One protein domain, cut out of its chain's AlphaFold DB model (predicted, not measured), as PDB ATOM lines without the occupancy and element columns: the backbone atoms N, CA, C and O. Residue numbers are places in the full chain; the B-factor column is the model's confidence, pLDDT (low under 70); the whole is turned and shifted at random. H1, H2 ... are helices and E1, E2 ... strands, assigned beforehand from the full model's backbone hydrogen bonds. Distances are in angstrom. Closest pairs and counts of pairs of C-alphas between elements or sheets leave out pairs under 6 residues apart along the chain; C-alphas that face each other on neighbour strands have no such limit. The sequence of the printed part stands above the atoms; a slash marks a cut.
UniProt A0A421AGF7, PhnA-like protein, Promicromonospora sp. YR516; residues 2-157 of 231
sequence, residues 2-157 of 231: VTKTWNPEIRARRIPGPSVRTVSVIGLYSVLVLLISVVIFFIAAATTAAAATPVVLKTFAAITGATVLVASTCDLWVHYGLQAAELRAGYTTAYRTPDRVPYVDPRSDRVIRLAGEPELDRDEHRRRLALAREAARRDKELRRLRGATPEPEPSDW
ATOM      1  N   VAL A   2     288.887 245.058 171.108       39.03
ATOM      2  CA  VAL A   2     289.249 245.294 169.702       39.03
ATOM      3  C   VAL A   2     287.952 245.260 168.900       39.03
ATOM      4  O   VAL A   2     287.312 244.212 168.834       39.03
ATOM      5  N   THR A   3     287.539 246.389 168.328       44.34
ATOM      6  CA  THR A   3     286.479 246.420 167.317       44.34
ATOM      7  C   THR A   3     286.997 245.640 166.114       44.34
ATOM      8  O   THR A   3     287.773 246.165 165.317       44.34
ATOM      9  N   LYS A   4     286.668 244.347 166.032       58.47
ATOM     10  CA  LYS A   4     287.010 243.537 164.864       58.47
ATOM     11  C   LYS A   4     286.292 244.156 163.672       58.47
ATOM     12  O   LYS A   4     285.068 244.153 163.623       58.47
ATOM     13  N   THR A   5     287.052 244.711 162.740       80.75
ATOM     14  CA  THR A   5     286.533 245.108 161.439       80.75
ATOM     15  C   THR A   5     286.176 243.844 160.665       80.75
ATOM     16  O   THR A   5     286.925 242.864 160.655       80.75
ATOM     17  N   TRP A   6     284.994 243.834 160.059       86.88
ATOM     18  CA  TRP A   6     284.559 242.721 159.226       86.88
ATOM     19  C   TRP A   6     285.531 242.485 158.055       86.88
ATOM     20  O   TRP A   6     286.032 243.431 157.448       86.88
ATOM     21  N   ASN A   7     285.774 241.210 157.729       88.81
ATOM     22  CA  ASN A   7     286.599 240.769 156.603       88.81
ATOM     23  C   ASN A   7     285.904 239.586 155.887       88.81
ATOM     24  O   ASN A   7     285.464 238.654 156.569       88.81
ATOM     25  N   PRO A   8     285.821 239.574 154.539       89.19
ATOM     26  CA  PRO A   8     285.208 238.480 153.775       89.19
ATOM     27  C   PRO A   8     285.897 237.118 153.936       89.19
ATOM     28  O   PRO A   8     285.296 236.088 153.633       89.19
ATOM     29  N   GLU A   9     287.142 237.093 154.410       87.00
ATOM     30  CA  GLU A   9     287.903 235.860 154.602       87.00
ATOM     31  C   GLU A   9     287.571 235.124 155.912       87.00
ATOM     32  O   GLU A   9     288.048 234.015 156.125       87.00
ATOM     33  N   ILE A  10     286.714 235.658 156.783       86.31
ATOM     34  CA  ILE A  10     286.412 235.012 158.069       86.31
ATOM     35  C   ILE A  10     285.571 233.737 157.857       86.31
ATOM     36  O   ILE A  10     284.411 233.812 157.434       86.31
ATOM     37  N   ARG A  11     286.136 232.559 158.175       85.50
ATOM     38  CA  ARG A  11     285.492 231.242 157.974       85.50
ATOM     39  C   ARG A  11     284.680 230.727 159.149       85.50
ATOM     40  O   ARG A  11     285.124 230.755 160.296       85.50
ATOM     41  N   ALA A  12     283.543 230.121 158.819       83.62
ATOM     42  CA  ALA A  12     282.613 229.465 159.718       83.62
ATOM     43  C   ALA A  12     282.615 227.955 159.622       83.62
ATOM     44  O   ALA A  12     282.301 227.394 158.577       83.62
ATOM     45  N   ARG A  13     282.836 227.293 160.760       81.69
ATOM     46  CA  ARG A  13     282.481 225.886 160.885       81.69
ATOM     47  C   ARG A  13     281.013 225.780 161.263       81.69
ATOM     48  O   ARG A  13     280.621 226.117 162.375       81.69
ATOM     49  N   ARG A  14     280.208 225.314 160.315       84.50
ATOM     50  CA  ARG A  14     278.786 225.059 160.525       84.50
ATOM     51  C   ARG A  14     278.538 223.613 160.925       84.50
ATOM     52  O   ARG A  14     279.321 222.723 160.592       84.50
ATOM     53  N   ILE A  15     277.433 223.384 161.630       84.06
ATOM     54  CA  ILE A  15     276.894 222.038 161.784       84.06
ATOM     55  C   ILE A  15     276.555 221.476 160.394       84.06
ATOM     56  O   ILE A  15     276.041 222.209 159.543       84.06
ATOM     57  N   PRO A  16     276.869 220.197 160.135       78.00
ATOM     58  CA  PRO A  16     276.510 219.564 158.879       78.00
ATOM     59  C   PRO A  16     274.986 219.478 158.772       78.00
ATOM     60  O   PRO A  16     274.314 219.094 159.728       78.00
ATOM     61  N   GLY A  17     274.442 219.825 157.608       83.44
ATOM     62  CA  GLY A  17     273.006 219.757 157.351       83.44
ATOM     63  C   GLY A  17     272.462 220.952 156.567       83.44
ATOM     64  O   GLY A  17     273.220 221.833 156.145       83.44
ATOM     65  N   PRO A  18     271.139 220.975 156.329       87.00
ATOM     66  CA  PRO A  18     270.482 222.107 155.695       87.00
ATOM     67  C   PRO A  18     270.550 223.341 156.601       87.00
ATOM     68  O   PRO A  18     270.538 223.234 157.822       87.00
ATOM     69  N   SER A  19     270.610 224.525 155.992       89.00
ATOM     70  CA  SER A  19     270.519 225.793 156.727       89.00
ATOM     71  C   SER A  19     269.069 226.169 157.011       89.00
ATOM     72  O   SER A  19     268.177 225.763 156.260       89.00
ATOM     73  N   VAL A  20     268.838 227.012 158.022       86.69
ATOM     74  CA  VAL A  20     267.501 227.546 158.346       86.69
ATOM     75  C   VAL A  20     266.841 228.154 157.111       86.69
ATOM     76  O   VAL A  20     265.688 227.859 156.806       86.69
ATOM     77  N   ARG A  21     267.609 228.911 156.317       84.31
ATOM     78  CA  ARG A  21     267.139 229.488 155.052       84.31
ATOM     79  C   ARG A  21     266.703 228.424 154.041       84.31
ATOM     80  O   ARG A  21     265.700 228.614 153.362       84.31
ATOM     81  N   THR A  22     267.457 227.333 153.912       87.31
ATOM     82  CA  THR A  22     267.119 226.234 152.996       87.31
ATOM     83  C   THR A  22     265.802 225.582 153.406       87.31
ATOM     84  O   THR A  22     264.939 225.393 152.556       87.31
ATOM     85  N   VAL A  23     265.628 225.298 154.700       88.88
ATOM     86  CA  VAL A  23     264.395 224.705 155.238       88.88
ATOM     87  C   VAL A  23     263.199 225.628 155.005       88.88
ATOM     88  O   VAL A  23     262.180 225.175 154.499       88.88
ATOM     89  N   SER A  24     263.337 226.931 155.271       86.56
ATOM     90  CA  SER A  24     262.261 227.901 155.020       86.56
ATOM     91  C   SER A  24     261.842 227.965 153.550       86.56
ATOM     92  O   SER A  24     260.660 228.095 153.252       86.56
ATOM     93  N   VAL A  25     262.797 227.868 152.618       88.00
ATOM     94  CA  VAL A  25     262.489 227.842 151.180       88.00
ATOM     95  C   VAL A  25     261.758 226.555 150.803       88.00
ATOM     96  O   VAL A  25     260.780 226.620 150.066       88.00
ATOM     97  N   ILE A  26     262.188 225.402 151.324       89.31
ATOM     98  CA  ILE A  26     261.513 224.116 151.087       89.31
ATOM     99  C   ILE A  26     260.066 224.161 151.598       89.31
ATOM    100  O   ILE A  26     259.162 223.790 150.853       89.31
ATOM    101  N   GLY A  27     259.839 224.685 152.808       87.56
ATOM    102  CA  GLY A  27     258.493 224.873 153.362       87.56
ATOM    103  C   GLY A  27     257.624 225.823 152.526       87.56
ATOM    104  O   GLY A  27     256.439 225.591 152.321       87.56
ATOM    105  N   LEU A  28     258.203 226.874 151.935       89.19
ATOM    106  CA  LEU A  28     257.449 227.749 151.031       89.19
ATOM    107  C   LEU A  28     257.012 227.017 149.751       89.19
ATOM    108  O   LEU A  28     255.882 227.189 149.293       89.19
ATOM    109  N   TYR A  29     257.891 226.193 149.176       92.12
ATOM    110  CA  TYR A  29     257.559 225.391 147.999       92.12
ATOM    111  C   TYR A  29     256.512 224.316 148.305       92.12
ATOM    112  O   TYR A  29     255.627 224.107 147.478       92.12
ATOM    113  N   SER A  30     256.566 223.660 149.469       90.00
ATOM    114  CA  SER A  30     255.561 222.659 149.852       90.00
ATOM    115  C   SER A  30     254.166 223.287 149.969       90.00
ATOM    116  O   SER A  30     253.203 222.750 149.420       90.00
ATOM    117  N   VAL A  31     254.062 224.472 150.579       88.94
ATOM    118  CA  VAL A  31     252.811 225.240 150.654       88.94
ATOM    119  C   VAL A  31     252.327 225.656 149.264       88.94
ATOM    120  O   VAL A  31     251.146 225.502 148.960       88.94
ATOM    121  N   LEU A  32     253.222 226.135 148.393       92.50
ATOM    122  CA  LEU A  32     252.865 226.501 147.019       92.50
ATOM    123  C   LEU A  32     252.295 225.305 146.242       92.50
ATOM    124  O   LEU A  32     251.281 225.444 145.562       92.50
ATOM    125  N   VAL A  33     252.914 224.129 146.365       92.00
ATOM    126  CA  VAL A  33     252.430 222.896 145.728       92.00
ATOM    127  C   VAL A  33     251.044 222.523 146.252       92.00
ATOM    128  O   VAL A  33     250.160 222.237 145.449       92.00
ATOM    129  N   LEU A  34     250.816 222.601 147.568       90.19
ATOM    130  CA  LEU A  34     249.499 222.345 148.160       90.19
ATOM    131  C   LEU A  34     248.433 223.314 147.630       90.19
ATOM    132  O   LEU A  34     247.343 222.876 147.265       90.19
ATOM    133  N   LEU A  35     248.747 224.608 147.528       91.19
ATOM    134  CA  LEU A  35     247.833 225.604 146.963       91.19
ATOM    135  C   LEU A  35     247.492 225.293 145.501       91.19
ATOM    136  O   LEU A  35     246.322 225.337 145.125       91.19
ATOM    137  N   ILE A  36     248.488 224.924 144.692       94.50
ATOM    138  CA  ILE A  36     248.277 224.532 143.293       94.50
ATOM    139  C   ILE A  36     247.378 223.291 143.211       94.50
ATOM    140  O   ILE A  36     246.429 223.281 142.430       94.50
ATOM    141  N   SER A  37     247.614 222.268 144.037       91.88
ATOM    142  CA  SER A  37     246.774 221.063 144.075       91.88
ATOM    143  C   SER A  37     245.322 221.370 144.450       91.88
ATOM    144  O   SER A  37     244.406 220.817 143.842       91.88
ATOM    145  N   VAL A  38     245.098 222.277 145.406       91.38
ATOM    146  CA  VAL A  38     243.751 222.733 145.785       91.38
ATOM    147  C   VAL A  38     243.068 223.450 144.623       91.38
ATOM    148  O   VAL A  38     241.919 223.147 144.311       91.38
ATOM    149  N   VAL A  39     243.775 224.347 143.932       93.69
ATOM    150  CA  VAL A  39     243.238 225.051 142.757       93.69
ATOM    151  C   VAL A  39     242.858 224.068 141.646       93.69
ATOM    152  O   VAL A  39     241.759 224.162 141.103       93.69
ATOM    153  N   ILE A  40     243.720 223.090 141.342       91.25
ATOM    154  CA  ILE A  40     243.445 222.053 140.335       91.25
ATOM    155  C   ILE A  40     242.182 221.262 140.693       91.25
ATOM    156  O   ILE A  40     241.346 221.024 139.820       91.25
ATOM    157  N   PHE A  41     242.012 220.893 141.965       90.06
ATOM    158  CA  PHE A  41     240.815 220.192 142.427       90.06
ATOM    159  C   PHE A  41     239.542 221.014 142.193       90.06
ATOM    160  O   PHE A  41     238.573 220.492 141.646       90.06
ATOM    161  N   PHE A  42     239.542 222.303 142.546       88.69
ATOM    162  CA  PHE A  42     238.375 223.164 142.335       88.69
ATOM    163  C   PHE A  42     238.057 223.382 140.850       88.69
ATOM    164  O   PHE A  42     236.884 223.386 140.480       88.69
ATOM    165  N   ILE A  43     239.074 223.498 139.990       90.25
ATOM    166  CA  ILE A  43     238.878 223.567 138.533       90.25
ATOM    167  C   ILE A  43     238.236 222.270 138.022       90.25
ATOM    168  O   ILE A  43     237.267 222.325 137.267       90.25
ATOM    169  N   ALA A  44     238.729 221.107 138.456       87.56
ATOM    170  CA  ALA A  44     238.166 219.813 138.074       87.56
ATOM    171  C   ALA A  44     236.725 219.625 138.584       87.56
ATOM    172  O   ALA A  44     235.867 219.121 137.858       87.56
ATOM    173  N   ALA A  45     236.432 220.069 139.808       85.88
ATOM    174  CA  ALA A  45     235.088 220.031 140.377       85.88
ATOM    175  C   ALA A  45     234.107 220.946 139.626       85.88
ATOM    176  O   ALA A  45     232.936 220.601 139.486       85.88
ATOM    177  N   ALA A  46     234.576 222.083 139.106       85.19
ATOM    178  CA  ALA A  46     233.758 222.989 138.303       85.19
ATOM    179  C   ALA A  46     233.454 222.438 136.899       85.19
ATOM    180  O   ALA A  46     232.402 222.741 136.340       85.19
ATOM    181  N   THR A  47     234.348 221.629 136.320       87.06
ATOM    182  CA  THR A  47     234.155 221.044 134.982       87.06
ATOM    183  C   THR A  47     233.401 219.714 135.002       87.06
ATOM    184  O   THR A  47     232.808 219.340 133.992       87.06
ATOM    185  N   THR A  48     233.380 219.002 136.134       80.00
ATOM    186  CA  THR A  48     232.719 217.695 136.262       80.00
ATOM    187  C   THR A  48     231.642 217.705 137.346       80.00
ATOM    188  O   THR A  48     231.925 217.696 138.542       80.00
ATOM    189  N   ALA A  49     230.369 217.640 136.937       67.19
ATOM    190  CA  ALA A  49     229.225 217.636 137.861       67.19
ATOM    191  C   ALA A  49     229.259 216.481 138.890       67.19
ATOM    192  O   ALA A  49     228.689 216.597 139.973       67.19
ATOM    193  N   ALA A  50     229.958 215.382 138.586       68.94
ATOM    194  CA  ALA A  50     230.106 214.230 139.476       68.94
ATOM    195  C   ALA A  50     231.057 214.473 140.669       68.94
ATOM    196  O   ALA A  50     230.912 213.828 141.707       68.94
ATOM    197  N   ALA A  51     232.017 215.399 140.554       64.25
ATOM    198  CA  ALA A  51     233.029 215.643 141.585       64.25
ATOM    199  C   ALA A  51     232.588 216.661 142.656       64.25
ATOM    200  O   ALA A  51     233.192 216.734 143.724       64.25
ATOM    201  N   ALA A  52     231.509 217.412 142.414       74.75
ATOM    202  CA  ALA A  52     231.032 218.486 143.290       74.75
ATOM    203  C   ALA A  52     230.009 218.037 144.356       74.75
ATOM    204  O   ALA A  52     229.300 218.866 144.929       74.75
ATOM    205  N   THR A  53     229.899 216.733 144.646       87.06
ATOM    206  CA  THR A  53     228.994 216.282 145.714       87.06
ATOM    207  C   THR A  53     229.442 216.841 147.075       87.06
ATOM    208  O   THR A  53     230.643 216.926 147.354       87.06
ATOM    209  N   PRO A  54     228.505 217.199 147.974       87.69
ATOM    210  CA  PRO A  54     228.847 217.803 149.264       87.69
ATOM    211  C   PRO A  54     229.699 216.880 150.144       87.69
ATOM    212  O   PRO A  54     230.438 217.362 150.999       87.69
ATOM    213  N   VAL A  55     229.612 215.561 149.941       90.25
ATOM    214  CA  VAL A  55     230.460 214.578 150.627       90.25
ATOM    215  C   VAL A  55     231.911 214.711 150.165       90.25
ATOM    216  O   VAL A  55     232.785 214.861 151.011       90.25
ATOM    217  N   VAL A  56     232.159 214.732 148.850       88.50
ATOM    218  CA  VAL A  56     233.511 214.852 148.273       88.50
ATOM    219  C   VAL A  56     234.167 216.180 148.652       88.50
ATOM    220  O   VAL A  56     235.339 216.206 149.019       88.50
ATOM    221  N   LEU A  57     233.414 217.283 148.646       87.19
ATOM    222  CA  LEU A  57     233.957 218.586 149.034       87.19
ATOM    223  C   LEU A  57     234.347 218.632 150.522       87.19
ATOM    224  O   LEU A  57     235.409 219.150 150.866       87.19
ATOM    225  N   LYS A  58     233.515 218.066 151.408       90.31
ATOM    226  CA  LYS A  58     233.798 218.002 152.852       90.31
ATOM    227  C   LYS A  58     234.989 217.097 153.162       90.31
ATOM    228  O   LYS A  58     235.821 217.472 153.983       90.31
ATOM    229  N   THR A  59     235.086 215.930 152.521       91.44
ATOM    230  CA  THR A  59     236.220 215.017 152.730       91.44
ATOM    231  C   THR A  59     237.514 215.606 152.185       91.44
ATOM    232  O   THR A  59     238.524 215.560 152.879       91.44
ATOM    233  N   PHE A  60     237.484 216.238 151.006       91.19
ATOM    234  CA  PHE A  60     238.637 216.950 150.460       91.19
ATOM    235  C   PHE A  60     239.101 218.067 151.402       91.19
ATOM    236  O   PHE A  60     240.266 218.088 151.794       91.19
ATOM    237  N   ALA A  61     238.188 218.938 151.845       89.44
ATOM    238  CA  ALA A  61     238.512 220.018 152.776       89.44
ATOM    239  C   ALA A  61     239.100 219.496 154.100       89.44
ATOM    240  O   ALA A  61     240.072 220.062 154.603       89.44
ATOM    241  N   ALA A  62     238.557 218.399 154.641       93.00
ATOM    242  CA  ALA A  62     239.078 217.768 155.851       93.00
ATOM    243  C   ALA A  62     240.497 217.210 155.651       93.00
ATOM    244  O   ALA A  62     241.368 217.442 156.489       93.00
ATOM    245  N   ILE A  63     240.749 216.520 154.532       92.25
ATOM    246  CA  ILE A  63     242.069 215.962 154.205       92.25
ATOM    247  C   ILE A  63     243.083 217.088 154.014       92.25
ATOM    248  O   ILE A  63     244.121 217.083 154.670       92.25
ATOM    249  N   THR A  64     242.780 218.083 153.176       91.44
ATOM    250  CA  THR A  64     243.676 219.221 152.940       91.44
ATOM    251  C   THR A  64     243.967 219.972 154.237       91.44
ATOM    252  O   THR A  64     245.127 220.274 154.513       91.44
ATOM    253  N   GLY A  65     242.948 220.224 155.065       90.88
ATOM    254  CA  GLY A  65     243.121 220.874 156.364       90.88
ATOM    255  C   GLY A  65     244.049 220.088 157.293       90.88
ATOM    256  O   GLY A  65     244.981 220.662 157.859       90.88
ATOM    257  N   ALA A  66     243.856 218.770 157.396       93.44
ATOM    258  CA  ALA A  66     244.720 217.901 158.192       93.44
ATOM    259  C   ALA A  66     246.163 217.875 157.659       93.44
ATOM    260  O   ALA A  66     247.108 217.998 158.439       93.44
ATOM    261  N   THR A  67     246.354 217.778 156.339       91.25
ATOM    262  CA  THR A  67     247.685 217.794 155.716       91.25
ATOM    263  C   THR A  67     248.410 219.114 155.963       91.25
ATOM    264  O   THR A  67     249.576 219.096 156.347       91.25
ATOM    265  N   VAL A  68     247.732 220.255 155.798       90.44
ATOM    266  CA  VAL A  68     248.313 221.583 156.048       90.44
ATOM    267  C   VAL A  68     248.709 221.739 157.514       90.44
ATOM    268  O   VAL A  68     249.799 222.239 157.793       90.44
ATOM    269  N   LEU A  69     247.869 221.287 158.450       91.81
ATOM    270  CA  LEU A  69     248.165 221.352 159.881       91.81
ATOM    271  C   LEU A  69     249.411 220.531 160.239       91.81
ATOM    272  O   LEU A  69     250.312 221.037 160.912       91.81
ATOM    273  N   VAL A  70     249.487 219.282 159.766       93.00
ATOM    274  CA  VAL A  70     250.636 218.400 160.014       93.00
ATOM    275  C   VAL A  70     251.902 218.969 159.372       93.00
ATOM    276  O   VAL A  70     252.920 219.089 160.051       93.00
ATOM    277  N   ALA A  71     251.836 219.385 158.103       88.50
ATOM    278  CA  ALA A  71     252.977 219.954 157.390       88.50
ATOM    279  C   ALA A  71     253.499 221.227 158.071       88.50
ATOM    280  O   ALA A  71     254.690 221.321 158.355       88.50
ATOM    281  N   SER A  72     252.607 222.156 158.433       89.00
ATOM    282  CA  SER A  72     252.982 223.402 159.116       89.00
ATOM    283  C   SER A  72     253.620 223.135 160.479       89.00
ATOM    284  O   SER A  72     254.599 223.781 160.847       89.00
ATOM    285  N   THR A  73     253.094 222.165 161.232       91.88
ATOM    286  CA  THR A  73     253.638 221.805 162.549       91.88
ATOM    287  C   THR A  73     255.034 221.194 162.421       91.88
ATOM    288  O   THR A  73     255.940 221.570 163.165       91.88
ATOM    289  N   CYS A  74     255.234 220.297 161.450       90.56
ATOM    290  CA  CYS A  74     256.544 219.727 161.142       90.56
ATOM    291  C   CYS A  74     257.543 220.805 160.703       90.56
ATOM    292  O   CYS A  74     258.651 220.850 161.237       90.56
ATOM    293  N   ASP A  75     257.151 221.699 159.791       89.06
ATOM    294  CA  ASP A  75     258.008 222.782 159.305       89.06
ATOM    295  C   ASP A  75     258.436 223.713 160.443       89.06
ATOM    296  O   ASP A  75     259.619 224.036 160.565       89.06
ATOM    297  N   LEU A  76     257.505 224.090 161.327       89.44
ATOM    298  CA  LEU A  76     257.815 224.887 162.515       89.44
ATOM    299  C   LEU A  76     258.785 224.151 163.439       89.44
ATOM    300  O   LEU A  76     259.781 224.734 163.865       89.44
ATOM    301  N   TRP A  77     258.535 222.875 163.735       92.00
ATOM    302  CA  TRP A  77     259.396 222.096 164.624       92.00
ATOM    303  C   TRP A  77     260.822 221.962 164.077       92.00
ATOM    304  O   TRP A  77     261.787 222.192 164.810       92.00
ATOM    305  N   VAL A  78     260.970 221.676 162.779       90.81
ATOM    306  CA  VAL A  78     262.279 221.615 162.114       90.81
ATOM    307  C   VAL A  78     262.948 222.989 162.110       90.81
ATOM    308  O   VAL A  78     264.135 223.086 162.420       90.81
ATOM    309  N   HIS A  79     262.207 224.057 161.806       89.06
ATOM    310  CA  HIS A  79     262.740 225.418 161.772       89.06
ATOM    311  C   HIS A  79     263.257 225.862 163.146       89.06
ATOM    312  O   HIS A  79     264.413 226.272 163.264       89.06
ATOM    313  N   TYR A  80     262.445 225.711 164.197       89.12
ATOM    314  CA  TYR A  80     262.839 226.041 165.566       89.12
ATOM    315  C   TYR A  80     263.972 225.148 166.072       89.12
ATOM    316  O   TYR A  80     264.919 225.645 166.684       89.12
ATOM    317  N   GLY A  81     263.916 223.844 165.793       89.75
ATOM    318  CA  GLY A  81     264.958 222.897 166.185       89.75
ATOM    319  C   GLY A  81     266.308 223.230 165.551       89.75
ATOM    320  O   GLY A  81     267.334 223.237 166.238       89.75
ATOM    321  N   LEU A  82     266.307 223.573 164.263       88.81
ATOM    322  CA  LEU A  82     267.508 223.952 163.531       88.81
ATOM    323  C   LEU A  82     268.038 225.316 163.976       88.81
ATOM    324  O   LEU A  82     269.234 225.444 164.218       88.81
ATOM    325  N   GLN A  83     267.170 226.311 164.170       88.25
ATOM    326  CA  GLN A  83     267.579 227.614 164.691       88.25
ATOM    327  C   GLN A  83     268.195 227.482 166.090       88.25
ATOM    328  O   GLN A  83     269.250 228.053 166.357       88.25
ATOM    329  N   ALA A  84     267.606 226.668 166.969       86.38
ATOM    330  CA  ALA A  84     268.180 226.369 168.276       86.38
ATOM    331  C   ALA A  84     269.515 225.612 168.171       86.38
ATOM    332  O   ALA A  84     270.394 225.788 169.013       86.38
ATOM    333  N   ALA A  85     269.694 224.746 167.170       86.12
ATOM    334  CA  ALA A  85     270.964 224.064 166.925       86.12
ATOM    335  C   ALA A  85     272.054 225.026 166.419       86.12
ATOM    336  O   ALA A  85     273.171 224.980 166.929       86.12
ATOM    337  N   GLU A  86     271.731 225.929 165.489       86.75
ATOM    338  CA  GLU A  86     272.656 226.964 165.006       86.75
ATOM    339  C   GLU A  86     273.080 227.905 166.139       86.75
ATOM    340  O   GLU A  86     274.275 228.111 166.354       86.75
ATOM    341  N   LEU A  87     272.117 228.393 166.933       85.25
ATOM    342  CA  LEU A  87     272.396 229.270 168.071       85.25
ATOM    343  C   LEU A  87     273.265 228.580 169.129       85.25
ATOM    344  O   LEU A  87     274.190 229.197 169.650       85.25
ATOM    345  N   ARG A  88     273.026 227.289 169.405       82.56
ATOM    346  CA  ARG A  88     273.893 226.481 170.285       82.56
ATOM    347  C   ARG A  88     275.302 226.295 169.721       82.56
ATOM    348  O   ARG A  88     276.245 226.175 170.492       82.56
ATOM    349  N   ALA A  89     275.447 226.281 168.399       80.75
ATOM    350  CA  ALA A  89     276.740 226.251 167.723       80.75
ATOM    351  C   ALA A  89     277.402 227.641 167.616       80.75
ATOM    352  O   ALA A  89     278.492 227.757 167.058       80.75
ATOM    353  N   GLY A  90     276.763 228.690 168.146       84.06
ATOM    354  CA  GLY A  90     277.325 230.033 168.224       84.06
ATOM    355  C   GLY A  90     277.221 230.849 166.939       84.06
ATOM    356  O   GLY A  90     277.919 231.847 166.831       84.06
ATOM    357  N   TYR A  91     276.376 230.470 165.973       86.88
ATOM    358  CA  TYR A  91     276.115 231.267 164.765       86.88
ATOM    359  C   TYR A  91     274.643 231.261 164.368       86.88
ATOM    360  O   TYR A  91     273.810 230.581 164.956       86.88
ATOM    361  N   THR A  92     274.306 232.022 163.331       89.44
ATOM    362  CA  THR A  92     272.996 231.948 162.689       89.44
ATOM    363  C   THR A  92     273.116 232.062 161.175       89.44
ATOM    364  O   THR A  92     273.973 232.776 160.657       89.44
ATOM    365  N   THR A  93     272.259 231.357 160.444       89.56
ATOM    366  CA  THR A  93     272.080 231.533 158.994       89.56
ATOM    367  C   THR A  93     270.820 232.324 158.650       89.56
ATOM    368  O   THR A  93     270.553 232.598 157.474       89.56
ATOM    369  N   ALA A  94     270.044 232.707 159.663       85.25
ATOM    370  CA  ALA A  94     268.910 233.596 159.501       85.25
ATOM    371  C   ALA A  94     269.401 235.037 159.309       85.25
ATOM    372  O   ALA A  94     270.359 235.481 159.936       85.25
ATOM    373  N   TYR A  95     268.748 235.754 158.393       73.62
ATOM    374  CA  TYR A  95     269.101 237.137 158.072       73.62
ATOM    375  C   TYR A  95     268.735 238.099 159.214       73.62
ATOM    376  O   TYR A  95     269.513 238.987 159.547       73.62
ATOM    377  N   ARG A  96     267.564 237.880 159.833       75.31
ATOM    378  CA  ARG A  96     267.034 238.663 160.957       75.31
ATOM    379  C   ARG A  96     267.128 237.852 162.244       75.31
ATOM    380  O   ARG A  96     266.231 237.071 162.553       75.31
ATOM    381  N   THR A  97     268.216 238.020 162.976       69.94
ATOM    382  CA  THR A  97     268.460 237.322 164.247       69.94
ATOM    383  C   THR A  97     269.258 238.231 165.180       69.94
ATOM    384  O   THR A  97     269.849 239.204 164.702       69.94
ATOM    385  N   PRO A  98     269.293 237.930 166.494       65.19
ATOM    386  CA  PRO A  98     269.937 238.768 167.492       65.19
ATOM    387  C   PRO A  98     271.367 239.149 167.110       65.19
ATOM    388  O   PRO A  98     272.134 238.353 166.559       65.19
ATOM    389  N   ASP A  99     271.723 240.375 167.466       72.06
ATOM    390  CA  ASP A  99     273.068 240.936 167.389       72.06
ATOM    391  C   ASP A  99     274.124 240.037 168.053       72.06
ATOM    392  O   ASP A  99     275.250 239.975 167.580       72.06
ATOM    393  N   ARG A 100     273.751 239.263 169.075       81.12
ATOM    394  CA  ARG A 100     274.641 238.412 169.887       81.12
ATOM    395  C   ARG A 100     275.452 237.355 169.134       81.12
ATOM    396  O   ARG A 100     276.490 236.944 169.642       81.12
ATOM    397  N   VAL A 101     274.991 236.888 167.975       85.94
ATOM    398  CA  VAL A 101     275.657 235.823 167.206       85.94
ATOM    399  C   VAL A 101     276.050 236.307 165.808       85.94
ATOM    400  O   VAL A 101     275.339 237.127 165.219       85.94
ATOM    401  N   PRO A 102     277.165 235.805 165.249       88.44
ATOM    402  CA  PRO A 102     277.548 236.101 163.885       88.44
ATOM    403  C   PRO A 102     276.569 235.469 162.897       88.44
ATOM    404  O   PRO A 102     276.130 234.326 163.051       88.44
ATOM    405  N   TYR A 103     276.272 236.219 161.843       90.38
ATOM    406  CA  TYR A 103     275.472 235.746 160.725       90.38
ATOM    407  C   TYR A 103     276.383 235.211 159.616       90.38
ATOM    408  O   TYR A 103     277.301 235.899 159.164       90.38
ATOM    409  N   VAL A 104     276.121 233.981 159.179       91.00
ATOM    410  CA  VAL A 104     276.954 233.205 158.252       91.00
ATOM    411  C   VAL A 104     276.163 232.876 156.986       91.00
ATOM    412  O   VAL A 104     275.018 232.428 157.070       91.00
ATOM    413  N   ASP A 105     276.770 233.043 155.805       91.75
ATOM    414  CA  ASP A 105     276.143 232.641 154.536       91.75
ATOM    415  C   ASP A 105     276.258 231.121 154.325       91.75
ATOM    416  O   ASP A 105     277.369 230.583 154.254       91.75
ATOM    417  N   PRO A 106     275.131 230.408 154.130       89.25
ATOM    418  CA  PRO A 106     275.142 228.967 153.946       89.25
ATOM    419  C   PRO A 106     275.852 228.433 152.710       89.25
ATOM    420  O   PRO A 106     276.046 227.224 152.589       89.25
ATOM    421  N   ARG A 107     276.139 229.294 151.736       88.75
ATOM    422  CA  ARG A 107     276.754 228.884 150.471       88.75
ATOM    423  C   ARG A 107     278.267 229.048 150.465       88.75
ATOM    424  O   ARG A 107     278.927 228.354 149.702       88.75
ATOM    425  N   SER A 108     278.789 229.984 151.251       89.81
ATOM    426  CA  SER A 108     280.215 230.309 151.287       89.81
ATOM    427  C   SER A 108     280.912 229.851 152.565       89.81
ATOM    428  O   SER A 108     282.139 229.868 152.586       89.81
ATOM    429  N   ASP A 109     280.168 229.459 153.608       89.19
ATOM    430  CA  ASP A 109     280.720 229.172 154.941       89.19
ATOM    431  C   ASP A 109     281.506 230.363 155.518       89.19
ATOM    432  O   ASP A 109     282.456 230.194 156.280       89.19
ATOM    433  N   ARG A 110     281.136 231.594 155.146       91.44
ATOM    434  CA  ARG A 110     281.796 232.824 155.605       91.44
ATOM    435  C   ARG A 110     280.852 233.696 156.417       91.44
ATOM    436  O   ARG A 110     279.637 233.705 156.198       91.44
ATOM    437  N   VAL A 111     281.431 234.452 157.343       91.06
ATOM    438  CA  VAL A 111     280.700 235.402 158.184       91.06
ATOM    439  C   VAL A 111     280.381 236.665 157.397       91.06
ATOM    440  O   VAL A 111     281.259 237.291 156.809       91.06
ATOM    441  N   ILE A 112     279.118 237.068 157.421       91.94
ATOM    442  CA  ILE A 112     278.618 238.284 156.777       91.94
ATOM    443  C   ILE A 112     278.424 239.408 157.805       91.94
ATOM    444  O   ILE A 112     278.679 240.572 157.499       91.94
ATOM    445  N   ARG A 113     278.022 239.066 159.033       90.69
ATOM    446  CA  ARG A 113     277.877 240.000 160.163       90.69
ATOM    447  C   ARG A 113     278.571 239.422 161.385       90.69
ATOM    448  O   ARG A 113     278.355 238.249 161.689       90.69
ATOM    449  N   LEU A 114     279.378 240.216 162.079       88.06
ATOM    450  CA  LEU A 114     280.000 239.788 163.334       88.06
ATOM    451  C   LEU A 114     278.997 239.853 164.498       88.06
ATOM    452  O   LEU A 114     277.985 240.550 164.435       88.06
ATOM    453  N   ALA A 115     279.285 239.124 165.578       85.75
ATOM    454  CA  ALA A 115     278.541 239.269 166.827       85.75
ATOM    455  C   ALA A 115     278.713 240.691 167.390       85.75
ATOM    456  O   ALA A 115     279.825 241.215 167.436       85.75
ATOM    457  N   GLY A 116     277.614 241.301 167.818       82.50
ATOM    458  CA  GLY A 116     277.530 242.669 168.319       82.50
ATOM    459  C   GLY A 116     277.457 243.744 167.231       82.50
ATOM    460  O   GLY A 116     277.227 244.903 167.561       82.50
ATOM    461  N   GLU A 117     277.628 243.399 165.949       83.62
ATOM    462  CA  GLU A 117     277.376 244.356 164.867       83.62
ATOM    463  C   GLU A 117     275.863 244.576 164.694       83.62
ATOM    464  O   GLU A 117     275.105 243.592 164.711       83.62
ATOM    465  N   PRO A 118     275.426 245.835 164.479       84.44
ATOM    466  CA  PRO A 118     274.033 246.144 164.181       84.44
ATOM    467  C   PRO A 118     273.580 245.456 162.888       84.44
ATOM    468  O   PRO A 118     274.394 244.987 162.084       84.44
ATOM    469  N   GLU A 119     272.264 245.386 162.679       84.56
ATOM    470  CA  GLU A 119     271.712 244.815 161.453       84.56
ATOM    471  C   GLU A 119     272.242 245.577 160.231       84.56
ATOM    472  O   GLU A 119     272.265 246.808 160.192       84.56
ATOM    473  N   LEU A 120     272.728 244.819 159.249       87.00
ATOM    474  CA  LEU A 120     273.300 245.375 158.031       87.00
ATOM    475  C   LEU A 120     272.179 245.954 157.171       87.00
ATOM    476  O   LEU A 120     271.163 245.289 156.941       87.00
ATOM    477  N   ASP A 121     272.404 247.152 156.635       90.06
ATOM    478  CA  ASP A 121     271.565 247.669 155.560       90.06
ATOM    479  C   ASP A 121     271.579 246.708 154.353       90.06
ATOM    480  O   ASP A 121     272.529 245.947 154.150       90.06
ATOM    481  N   ARG A 122     270.520 246.726 153.536       89.81
ATOM    482  CA  ARG A 122     270.385 245.823 152.385       89.81
ATOM    483  C   ARG A 122     271.538 245.969 151.394       89.81
ATOM    484  O   ARG A 122     271.962 244.954 150.835       89.81
ATOM    485  N   ASP A 123     272.038 247.180 151.159       92.81
ATOM    486  CA  ASP A 123     273.129 247.413 150.208       92.81
ATOM    487  C   ASP A 123     274.450 246.869 150.738       92.81
ATOM    488  O   ASP A 123     275.137 246.106 150.052       92.81
ATOM    489  N   GLU A 124     274.752 247.159 152.002       91.69
ATOM    490  CA  GLU A 124     275.951 246.649 152.661       91.69
ATOM    491  C   GLU A 124     275.896 245.124 152.819       91.69
ATOM    492  O   GLU A 124     276.874 244.427 152.543       91.69
ATOM    493  N   HIS A 125     274.737 244.561 153.162       92.19
ATOM    494  CA  HIS A 125     274.548 243.118 153.193       92.19
ATOM    495  C   HIS A 125     274.831 242.482 151.825       92.19
ATOM    496  O   HIS A 125     275.562 241.491 151.751       92.19
ATOM    497  N   ARG A 126     274.289 243.049 150.735       93.56
ATOM    498  CA  ARG A 126     274.546 242.565 149.368       93.56
ATOM    499  C   ARG A 126     276.032 242.624 149.024       93.56
ATOM    500  O   ARG A 126     276.561 241.652 148.484       93.56
ATOM    501  N   ARG A 127     276.702 243.719 149.382       94.75
ATOM    502  CA  ARG A 127     278.141 243.909 149.177       94.75
ATOM    503  C   ARG A 127     278.965 242.860 149.922       94.75
ATOM    504  O   ARG A 127     279.771 242.164 149.305       94.75
ATOM    505  N   ARG A 128     278.730 242.684 151.226       94.12
ATOM    506  CA  ARG A 128     279.440 241.690 152.049       94.12
ATOM    507  C   ARG A 128     279.203 240.263 151.564       94.12
ATOM    508  O   ARG A 128     280.132 239.460 151.518       94.12
ATOM    509  N   LEU A 129     277.975 239.958 151.145       94.06
ATOM    510  CA  LEU A 129     277.608 238.661 150.585       94.06
ATOM    511  C   LEU A 129     278.340 238.366 149.267       94.06
ATOM    512  O   LEU A 129     278.776 237.233 149.058       94.06
ATOM    513  N   ALA A 130     278.480 239.360 148.385       95.25
ATOM    514  CA  ALA A 130     279.232 239.223 147.140       95.25
ATOM    515  C   ALA A 130     280.713 238.929 147.423       95.25
ATOM    516  O   ALA A 130     281.225 237.899 146.980       95.25
ATOM    517  N   LEU A 131     281.348 239.742 148.271       94.88
ATOM    518  CA  LEU A 131     282.757 239.585 148.648       94.88
ATOM    519  C   LEU A 131     283.043 238.232 149.317       94.88
ATOM    520  O   LEU A 131     284.019 237.561 148.985       94.88
ATOM    521  N   ALA A 132     282.171 237.789 150.224       93.75
ATOM    522  CA  ALA A 132     282.293 236.491 150.883       93.75
ATOM    523  C   ALA A 132     282.193 235.314 149.895       93.75
ATOM    524  O   ALA A 132     282.897 234.309 150.021       93.75
ATOM    525  N   ARG A 133     281.321 235.420 148.886       94.62
ATOM    526  CA  ARG A 133     281.169 234.392 147.845       94.62
ATOM    527  C   ARG A 133     282.335 234.383 146.870       94.62
ATOM    528  O   ARG A 133     282.751 233.306 146.451       94.62
ATOM    529  N   GLU A 134     282.865 235.548 146.520       95.38
ATOM    530  CA  GLU A 134     284.090 235.666 145.730       95.38
ATOM    531  C   GLU A 134     285.283 235.060 146.471       95.38
ATOM    532  O   GLU A 134     286.012 234.258 145.891       95.38
ATOM    533  N   ALA A 135     285.430 235.339 147.770       92.19
ATOM    534  CA  ALA A 135     286.449 234.720 148.617       92.19
ATOM    535  C   ALA A 135     286.336 233.188 148.648       92.19
ATOM    536  O   ALA A 135     287.330 232.482 148.484       92.19
ATOM    537  N   ALA A 136     285.119 232.649 148.776       91.75
ATOM    538  CA  ALA A 136     284.894 231.206 148.719       91.75
ATOM    539  C   ALA A 136     285.243 230.595 147.347       91.75
ATOM    540  O   ALA A 136     285.796 229.495 147.287       91.75
ATOM    541  N   ARG A 137     284.956 231.297 146.242       93.19
ATOM    542  CA  ARG A 137     285.349 230.856 144.891       93.19
ATOM    543  C   ARG A 137     286.867 230.843 144.727       93.19
ATOM    544  O   ARG A 137     287.394 229.822 144.289       93.19
ATOM    545  N   ARG A 138     287.548 231.921 145.138       91.62
ATOM    546  CA  ARG A 138     289.016 232.023 145.126       91.62
ATOM    547  C   ARG A 138     289.655 230.893 145.926       91.62
ATOM    548  O   ARG A 138     290.537 230.211 145.425       91.62
ATOM    549  N   ASP A 139     289.167 230.632 147.136       88.94
ATOM    550  CA  ASP A 139     289.686 229.543 147.969       88.94
ATOM    551  C   ASP A 139     289.515 228.164 147.314       88.94
ATOM    552  O   ASP A 139     290.441 227.353 147.297       88.94
ATOM    553  N   LYS A 140     288.350 227.905 146.709       89.38
ATOM    554  CA  LYS A 140     288.102 226.663 145.969       89.38
ATOM    555  C   LYS A 140     289.057 226.503 144.783       89.38
ATOM    556  O   LYS A 140     289.503 225.391 144.511       89.38
ATOM    557  N   GLU A 141     289.356 227.587 144.076       91.06
ATOM    558  CA  GLU A 141     290.310 227.602 142.969       91.06
ATOM    559  C   GLU A 141     291.742 227.357 143.450       91.06
ATOM    560  O   GLU A 141     292.407 226.461 142.933       91.06
ATOM    561  N   LEU A 142     292.181 228.037 144.514       88.12
ATOM    562  CA  LEU A 142     293.484 227.784 145.130       88.12
ATOM    563  C   LEU A 142     293.639 226.324 145.569       88.12
ATOM    564  O   LEU A 142     294.686 225.728 145.334       88.12
ATOM    565  N   ARG A 143     292.608 225.729 146.179       84.12
ATOM    566  CA  ARG A 143     292.625 224.312 146.582       84.12
ATOM    567  C   ARG A 143     292.790 223.373 145.388       84.12
ATOM    568  O   ARG A 143     293.548 222.414 145.479       84.12
ATOM    569  N   ARG A 144     292.123 223.675 144.266       88.12
ATOM    570  CA  ARG A 144     292.271 222.923 143.008       88.12
ATOM    571  C   ARG A 144     293.690 223.025 142.458       88.12
ATOM    572  O   ARG A 144     294.258 222.003 142.098       88.12
ATOM    573  N   LEU A 145     294.266 224.228 142.440       89.75
ATOM    574  CA  LEU A 145     295.634 224.457 141.960       89.75
ATOM    575  C   LEU A 145     296.685 223.789 142.854       89.75
ATOM    576  O   LEU A 145     297.672 223.260 142.356       89.75
ATOM    577  N   ARG A 146     296.466 223.782 144.173       87.00
ATOM    578  CA  ARG A 146     297.366 223.155 145.153       87.00
ATOM    579  C   ARG A 146     297.263 221.628 145.197       87.00
ATOM    580  O   ARG A 146     298.025 221.015 145.934       87.00
ATOM    581  N   GLY A 147     296.322 221.015 144.470       80.31
ATOM    582  CA  GLY A 147     296.074 219.571 144.533       80.31
ATOM    583  C   GLY A 147     295.707 219.077 145.940       80.31
ATOM    584  O   GLY A 147     295.930 217.913 146.260       80.31
ATOM    585  N   ALA A 148     295.190 219.961 146.799       68.19
ATOM    586  CA  ALA A 148     295.021 219.679 148.218       68.19
ATOM    587  C   ALA A 148     293.748 218.859 148.485       68.19
ATOM    588  O   ALA A 148     292.639 219.267 148.128       68.19
ATOM    589  N   THR A 149     293.911 217.723 149.164       58.94
ATOM    590  CA  THR A 149     292.824 216.951 149.782       58.94
ATOM    591  C   THR A 149     292.121 217.825 150.833       58.94
ATOM    592  O   THR A 149     292.799 218.597 151.511       58.94
ATOM    593  N   PRO A 150     290.783 217.772 150.982       56.84
ATOM    594  CA  PRO A 150     290.070 218.629 151.925       56.84
ATOM    595  C   PRO A 150     290.422 218.272 153.375       56.84
ATOM    596  O   PRO A 150     289.791 217.406 153.976       56.84
ATOM    597  N   GLU A 151     291.404 218.961 153.952       53.66
ATOM    598  CA  GLU A 151     291.592 218.991 155.399       53.66
ATOM    599  C   GLU A 151     290.625 220.002 156.041       53.66
ATOM    600  O   GLU A 151     290.311 221.048 155.453       53.66
ATOM    601  N   PRO A 152     290.085 219.692 157.233       55.47
ATOM    602  CA  PRO A 152     289.214 220.601 157.958       55.47
ATOM    603  C   PRO A 152     290.020 221.797 158.482       55.47
ATOM    604  O   PRO A 152     290.602 221.746 159.560       55.47
ATOM    605  N   GLU A 153     290.019 222.888 157.718       55.53
ATOM    606  CA  GLU A 153     290.571 224.177 158.148       55.53
ATOM    607  C   GLU A 153     289.851 224.690 159.416       55.53
ATOM    608  O   GLU A 153     288.616 224.598 159.505       55.53
ATOM    609  N   PRO A 154     290.582 225.245 160.398       54.62
ATOM    610  CA  PRO A 154     289.993 225.802 161.610       54.62
ATOM    611  C   PRO A 154     289.064 226.989 161.294       54.62
ATOM    612  O   PRO A 154     289.262 227.737 160.340       54.62
ATOM    613  N   SER A 155     288.007 227.161 162.096       53.84
ATOM    614  CA  SER A 155     287.097 228.307 161.971       53.84
ATOM    615  C   SER A 155     287.710 229.542 162.621       53.84
ATOM    616  O   SER A 155     288.043 229.512 163.802       53.84
ATOM    617  N   ASP A 156     287.782 230.643 161.872       57.03
ATOM    618  CA  ASP A 156     288.418 231.887 162.326       57.03
ATOM    619  C   ASP A 156     287.572 232.692 163.331       57.03
ATOM    620  O   ASP A 156     288.089 233.597 163.994       57.03
ATOM    621  N   TRP A 157     286.267 232.406 163.442       54.28
ATOM    622  CA  TRP A 157     285.359 233.137 164.343       54.28
ATOM    623  C   TRP A 157     284.712 232.302 165.435       54.28
ATOM    624  O   TRP A 157     284.212 232.918 166.381       54.28
TER     625      TRP A 157
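What this domain is: This is residues 2 to 157 of the 231 residues of the protein "PhnA-like protein" of Promicromonospora sp. YR516 (UniProt A0A421AGF7). Look for a long helical hairpin, H1 and H2 side by side, with a small head at the end where H1 begins and H2 ends. In the head, H3 packs on the small strand hairpin E1 and E2 and is set across the long hairpin's length; residues 140 to 151, of which 140 to 145 belong to H3, stick out. The printed part has 156 residues, with three named helices and two named strands in the order H1, H2, E1, E2, H3, and is mostly helix; the sheet, E1 - E2, is antiparallel. It is elongated, spanning 70 by 36 by 30 A, and only just loose, close to extended, with a radius of gyration of the C-alphas of 22.3 A.

How they stand to each other: Begin at the hairpin of E1, residues 103 to 105, and E2, residues 110 to 113, where N 103 and O 113 are 2.9 A apart and N 105 and O 110 are 3.0 A apart, within hydrogen-bond range. Then find H3, residues 122 to 145; the closest C-alphas of E2 and H3, those of Ile 112 and Arg 128, are 5.9 A apart, and 8 pairs of their C-alphas are within 8 A. H1, residues 20 to 47, and H2, residues 54 to 88, touch, with Val 20 and His 79 the closest C-alphas at 6.2 A. They run opposite ways at a shallow tilt of 7 degrees. H3 is apart from H1 and H2. In H1, H2 and H3 every O i to N i+4 pair is within hydrogen-bond range.

Where its parts are: Find C-alpha 20 at (267.501, 227.546, 158.346); from there H1 runs 41.2 A. H2 runs 50.5 A to C-alpha 88 at (273.893, 226.481, 170.285). E1 measures 7.0 A and E2 9.4 A, and H3 runs 34.7 A to C-alpha 145 at (295.634, 224.457, 141.960).

The domain as a whole: The two C-alphas farthest apart, those of Val 2 and Ala 49, are 73.4 A apart. The printed part has no cut, and the link from H2 to E1 is long, with 14 residues. Look for pLDDT under 70 at residues 2 to 4, 49 to 51, 97 to 98 and 148 to 157.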